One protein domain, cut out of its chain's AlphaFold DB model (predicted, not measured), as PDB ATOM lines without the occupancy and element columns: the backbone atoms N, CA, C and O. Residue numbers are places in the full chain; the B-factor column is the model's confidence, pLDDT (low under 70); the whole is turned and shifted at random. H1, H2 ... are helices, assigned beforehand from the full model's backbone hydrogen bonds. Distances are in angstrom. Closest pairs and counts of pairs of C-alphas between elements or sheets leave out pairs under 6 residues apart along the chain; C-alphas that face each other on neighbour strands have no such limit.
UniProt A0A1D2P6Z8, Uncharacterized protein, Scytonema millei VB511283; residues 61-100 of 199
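AT A GLANCE: This is residues 61 to 100 of the 199 residues of an uncharacterized protein of Scytonema millei VB511283 (UniProt A0A1D2P6Z8). Going along from the first printed residue, you meet a helical hairpin: H1 runs one way, a tight turn follows, and H2 comes back beside it. After H2 the last stretch, residues 90 to 100, folds back along H2 on the side away from H1, making a flat slab of two helices and a tail. The printed part has 40 residues with two named helices, H1 then H2, and no named strand; its class is all helix. It is compact, with a radius of gyration of the C-alphas of 9.7 A, and spans 27 by 23 by 10 A.

HOW THE PARTS SIT: Start with H1, residues 61 to 73, and go on to H2, residues 78 to 89. They form a helical hairpin, two touching helices that run opposite ways, at a shallow tilt of 20 degrees. Look at Ile 71 and Thr 81, whose C-alphas are the closest of the two helices, 6.0 A apart; 8 pairs of C-alphas lie within 8 A. The helix centres are 10.7 A apart. In both H1 and H2, every O i to N i+4 pair is within hydrogen-bond range.

IN THESE COORDINATES: Find C-alpha 61 at (2.356, -1.633, 24.507); from there H1 runs 18.6 A to C-alpha 73 at (-9.706, -8.745, 12.274). Pass the four residues of the tight link to reach C-alpha 78, where H2 begins. H2 runs 16.3 A to C-alpha 89 at (-4.817, -4.402, 29.436).

THE WHOLE: The two C-alphas farthest apart are those of Asp 62 and Glu 100, at 27.8 A. The printed part has no cut. In the B-factor column you will find a mean pLDDT of 74.4 for the printed part of this model, with values under 70 at residue 72, residues 74 to 75 and residues 99 to 100.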
ATOM      1  N   LEU A  61       3.019  -2.396  25.567       72.25
ATOM      2  CA  LEU A  61       2.356  -1.633  24.507       72.25
ATOM      3  C   LEU A  61       2.316  -2.397  23.169       72.25
ATOM      4  O   LEU A  61       1.345  -2.283  22.421       72.25
ATOM      5  N   ASP A  62       3.347  -3.181  22.864       77.00
ATOM      6  CA  ASP A  62       3.415  -3.947  21.621       77.00
ATOM      7  C   ASP A  62       2.538  -5.203  21.654       77.00
ATOM      8  O   ASP A  62       1.855  -5.494  20.670       77.00
ATOM      9  N   GLU A  63       2.437  -5.881  22.799       76.19
ATOM     10  CA  GLU A  63       1.476  -6.973  22.972       76.19
ATOM     11  C   GLU A  63       0.034  -6.450  22.939       76.19
ATOM     12  O   GLU A  63      -0.822  -7.049  22.285       76.19
ATOM     13  N   ALA A  64      -0.236  -5.291  23.547       74.12
ATOM     14  CA  ALA A  64      -1.533  -4.628  23.474       74.12
ATOM     15  C   ALA A  64      -1.894  -4.265  22.021       74.12
ATOM     16  O   ALA A  64      -3.009  -4.549  21.581       74.12
ATOM     17  N   LYS A  65      -0.955  -3.720  21.232       77.50
ATOM     18  CA  LYS A  65      -1.163  -3.454  19.793       77.50
ATOM     19  C   LYS A  65      -1.481  -4.730  19.013       77.50
ATOM     20  O   LYS A  65      -2.362  -4.709  18.154       77.50
ATOM     21  N   GLU A  66      -0.788  -5.832  19.286       81.25
ATOM     22  CA  GLU A  66      -1.050  -7.112  18.620       81.25
ATOM     23  C   GLU A  66      -2.412  -7.702  19.006       81.25
ATOM     24  O   GLU A  66      -3.145  -8.192  18.142       81.25
ATOM     25  N   VAL A  67      -2.806  -7.591  20.277       75.38
ATOM     26  CA  VAL A  67      -4.151  -7.953  20.744       75.38
ATOM     27  C   VAL A  67      -5.207  -7.108  20.026       75.38
ATOM     28  O   VAL A  67      -6.156  -7.665  19.477       75.38
ATOM     29  N   VAL A  68      -5.010  -5.791  19.924       76.00
ATOM     30  CA  VAL A  68      -5.904  -4.878  19.194       76.00
ATOM     31  C   VAL A  68      -6.052  -5.295  17.729       76.00
ATOM     32  O   VAL A  68      -7.177  -5.481  17.261       76.00
ATOM     33  N   LYS A  69      -4.945  -5.522  17.009       81.12
ATOM     34  CA  LYS A  69      -4.979  -5.961  15.602       81.12
ATOM     35  C   LYS A  69      -5.756  -7.268  15.431       81.12
ATOM     36  O   LYS A  69      -6.628  -7.349  14.568       81.12
ATOM     37  N   LYS A  70      -5.487  -8.277  16.269       76.75
ATOM     38  CA  LYS A  70      -6.191  -9.573  16.228       76.75
ATOM     39  C   LYS A  70      -7.686  -9.425  16.491       76.75
ATOM     40  O   LYS A  70      -8.490 -10.129  15.881       76.75
ATOM     41  N   ILE A  71      -8.066  -8.511  17.381       70.00
ATOM     42  CA  ILE A  71      -9.469  -8.276  17.700       70.00
ATOM     43  C   ILE A  71     -10.185  -7.537  16.553       70.00
ATOM     44  O   ILE A  71     -11.289  -7.949  16.199       70.00
ATOM     45  N   PHE A  72      -9.561  -6.540  15.915       68.69
ATOM     46  CA  PHE A  72     -10.142  -5.822  14.766       68.69
ATOM     47  C   PHE A  72     -10.327  -6.696  13.514       68.69
ATOM     48  O   PHE A  72     -11.225  -6.442  12.716       68.69
ATOM     49  N   VAL A  73      -9.524  -7.752  13.351       76.19
ATOM     50  CA  VAL A  73      -9.706  -8.745  12.274       76.19
ATOM     51  C   VAL A  73     -10.902  -9.671  12.551       76.19
ATOM     52  O   VAL A  73     -11.501 -10.225  11.628       76.19
ATOM     53  N   SER A  74     -11.294  -9.837  13.817       64.88
ATOM     54  CA  SER A  74     -12.457 -10.646  14.175       64.88
ATOM     55  C   SER A  74     -13.746  -9.850  13.938       64.88
ATOM     56  O   SER A  74     -13.913  -8.767  14.486       64.88
ATOM     57  N   LYS A  75     -14.697 -10.385  13.155       66.06
ATOM     58  CA  LYS A  75     -16.035  -9.786  12.920       66.06
ATOM     59  C   LYS A  75     -16.946  -9.818  14.167       66.06
ATOM     60  O   LYS A  75     -18.139 -10.084  14.066       66.06
ATOM     61  N   LYS A  76     -16.379  -9.651  15.360       70.94
ATOM     62  CA  LYS A  76     -17.101  -9.677  16.633       70.94
ATOM     63  C   LYS A  76     -17.689  -8.295  16.929       70.94
ATOM     64  O   LYS A  76     -17.107  -7.292  16.515       70.94
ATOM     65  N   PRO A  77     -18.820  -8.229  17.650       73.38
ATOM     66  CA  PRO A  77     -19.411  -6.960  18.048       73.38
ATOM     67  C   PRO A  77     -18.430  -6.129  18.886       73.38
ATOM     68  O   PRO A  77     -17.641  -6.666  19.671       73.38
ATOM     69  N   VAL A  78     -18.492  -4.807  18.712       74.06
ATOM     70  CA  VAL A  78     -17.547  -3.829  19.281       74.06
ATOM     71  C   VAL A  78     -17.467  -3.923  20.809       74.06
ATOM     72  O   VAL A  78     -16.371  -3.884  21.363       74.06
ATOM     73  N   SER A  79     -18.593  -4.150  21.485       72.50
ATOM     74  CA  SER A  79     -18.667  -4.344  22.940       72.50
ATOM     75  C   SER A  79     -17.834  -5.533  23.427       72.50
ATOM     76  O   SER A  79     -17.103  -5.446  24.410       72.50
ATOM     77  N   GLN A  80     -17.868  -6.646  22.697       74.12
ATOM     78  CA  GLN A  80     -17.120  -7.856  23.035       74.12
ATOM     79  C   GLN A  80     -15.623  -7.723  22.716       74.12
ATOM     80  O   GLN A  80     -14.776  -8.341  23.366       74.12
ATOM     81  N   THR A  81     -15.304  -6.909  21.715       74.50
ATOM     82  CA  THR A  81     -13.948  -6.502  21.337       74.50
ATOM     83  C   THR A  81     -13.317  -5.606  22.404       74.50
ATOM     84  O   THR A  81     -12.211  -5.896  22.859       74.50
ATOM     85  N   LEU A  82     -14.039  -4.581  22.860       76.44
ATOM     86  CA  LEU A  82     -13.603  -3.660  23.912       76.44
ATOM     87  C   LEU A  82     -13.456  -4.357  25.262       76.44
ATOM     88  O   LEU A  82     -12.429  -4.194  25.915       76.44
ATOM     89  N   ALA A  83     -14.416  -5.205  25.636       80.38
ATOM     90  CA  ALA A  83     -14.334  -6.008  26.851       80.38
ATOM     91  C   ALA A  83     -13.086  -6.892  26.867       80.38
ATOM     92  O   ALA A  83     -12.349  -6.914  27.849       80.38
ATOM     93  N   ARG A  84     -12.802  -7.579  25.751       75.81
ATOM     94  CA  ARG A  84     -11.607  -8.420  25.635       75.81
ATOM     95  C   ARG A  84     -10.326  -7.588  25.703       75.81
ATOM     96  O   ARG A  84      -9.377  -8.027  26.340       75.81
ATOM     97  N   LEU A  85     -10.298  -6.412  25.078       79.06
ATOM     98  CA  LEU A  85      -9.137  -5.524  25.098       79.06
ATOM     99  C   LEU A  85      -8.855  -4.977  26.500       79.06
ATOM    100  O   LEU A  85      -7.734  -5.081  26.983       79.06
ATOM    101  N   LEU A  86      -9.868  -4.420  27.162       79.06
ATOM    102  CA  LEU A  86      -9.729  -3.857  28.503       79.06
ATOM    103  C   LEU A  86      -9.407  -4.939  29.527       79.06
ATOM    104  O   LEU A  86      -8.576  -4.709  30.402       79.06
ATOM    105  N   SER A  87      -9.977  -6.135  29.357       81.81
ATOM    106  CA  SER A  87      -9.625  -7.262  30.216       81.81
ATOM    107  C   SER A  87      -8.166  -7.663  30.083       81.81
ATOM    108  O   SER A  87      -7.522  -8.005  31.066       81.81
ATOM    109  N   ALA A  88      -7.646  -7.597  28.860       74.56
ATOM    110  CA  ALA A  88      -6.262  -7.906  28.574       74.56
ATOM    111  C   ALA A  88      -5.322  -6.819  29.140       74.56
ATOM    112  O   ALA A  88      -4.311  -7.148  29.747       74.56
ATOM    113  N   ILE A  89      -5.656  -5.530  28.981       76.00
ATOM    114  CA  ILE A  89      -4.817  -4.402  29.436       76.00
ATOM    115  C   ILE A  89      -4.751  -4.315  30.964       76.00
ATOM    116  O   ILE A  89      -3.674  -4.107  31.513       76.00
ATOM    117  N   TYR A  90      -5.888  -4.461  31.643       72.88
ATOM    118  CA  TYR A  90      -5.984  -4.286  33.097       72.88
ATOM    119  C   TYR A  90      -5.925  -5.605  33.876       72.88
ATOM    120  O   TYR A  90      -6.159  -5.602  35.083       72.88
ATOM    121  N   ASN A  91      -5.674  -6.725  33.187       71.25
ATOM    122  CA  ASN A  91      -5.700  -8.090  33.727       71.25
ATOM    123  C   ASN A  91      -6.915  -8.356  34.646       71.25
ATOM    124  O   ASN A  91      -6.828  -8.998  35.690       71.25
ATOM    125  N   SER A  92      -8.062  -7.792  34.272       73.31
ATOM    126  CA  SER A  92      -9.299  -7.792  35.053       73.31
ATOM    127  C   SER A  92     -10.436  -8.288  34.176       73.31
ATOM    128  O   SER A  92     -10.459  -8.024  32.984       73.31
ATOM    129  N   THR A  93     -11.390  -9.038  34.717       77.12
ATOM    130  CA  THR A  93     -12.463  -9.596  33.883       77.12
ATOM    131  C   THR A  93     -13.532  -8.539  33.624       77.12
ATOM    132  O   THR A  93     -14.362  -8.284  34.490       77.12
ATOM    133  N   VAL A  94     -13.536  -7.965  32.422       78.50
ATOM    134  CA  VAL A  94     -14.546  -6.999  31.970       78.50
ATOM    135  C   VAL A  94     -15.579  -7.720  31.108       78.50
ATOM    136  O   VAL A  94     -15.227  -8.407  30.141       78.50
ATOM    137  N   LYS A  95     -16.871  -7.599  31.433       81.19
ATOM    138  CA  LYS A  95     -17.928  -8.275  30.665       81.19
ATOM    139  C   LYS A  95     -18.363  -7.431  29.472       81.19
ATOM    140  O   LYS A  95     -18.529  -6.223  29.558       81.19
ATOM    141  N   ALA A  96     -18.658  -8.090  28.352       71.81
ATOM    142  CA  ALA A  96     -19.185  -7.426  27.154       71.81
ATOM    143  C   ALA A  96     -20.554  -6.750  27.367       71.81
ATOM    144  O   ALA A  96     -20.921  -5.885  26.583       71.81
ATOM    145  N   SER A  97     -21.288  -7.150  28.409       72.00
ATOM    146  CA  SER A  97     -22.575  -6.575  28.814       72.00
ATOM    147  C   SER A  97     -22.461  -5.227  29.531       72.00
ATOM    148  O   SER A  97     -23.474  -4.560  29.679       72.00
ATOM    149  N   GLU A  98     -21.265  -4.848  29.995       70.38
ATOM    150  CA  GLU A  98     -20.988  -3.538  30.620       70.38
ATOM    151  C   GLU A  98     -20.809  -2.432  29.565       70.38
ATOM    152  O   GLU A  98     -20.796  -1.249  29.884       70.38
ATOM    153  N   PHE A  99     -20.693  -2.813  28.289       69.44
ATOM    154  CA  PHE A  99     -20.667  -1.885  27.168       69.44
ATOM    155  C   PHE A  99     -22.041  -1.875  26.509       69.44
ATOM    156  O   PHE A  99     -22.524  -2.923  26.070       69.44
ATOM    157  N   GLU A 100     -22.653  -0.696  26.400       62.41
ATOM    158  CA  GLU A 100     -23.890  -0.539  25.640       62.41
ATOM    159  C   GLU A 100     -23.698  -1.066  24.209       62.41
ATOM    160  O   GLU A 100     -22.684  -0.806  23.549       62.41
TER     161      GLU A 100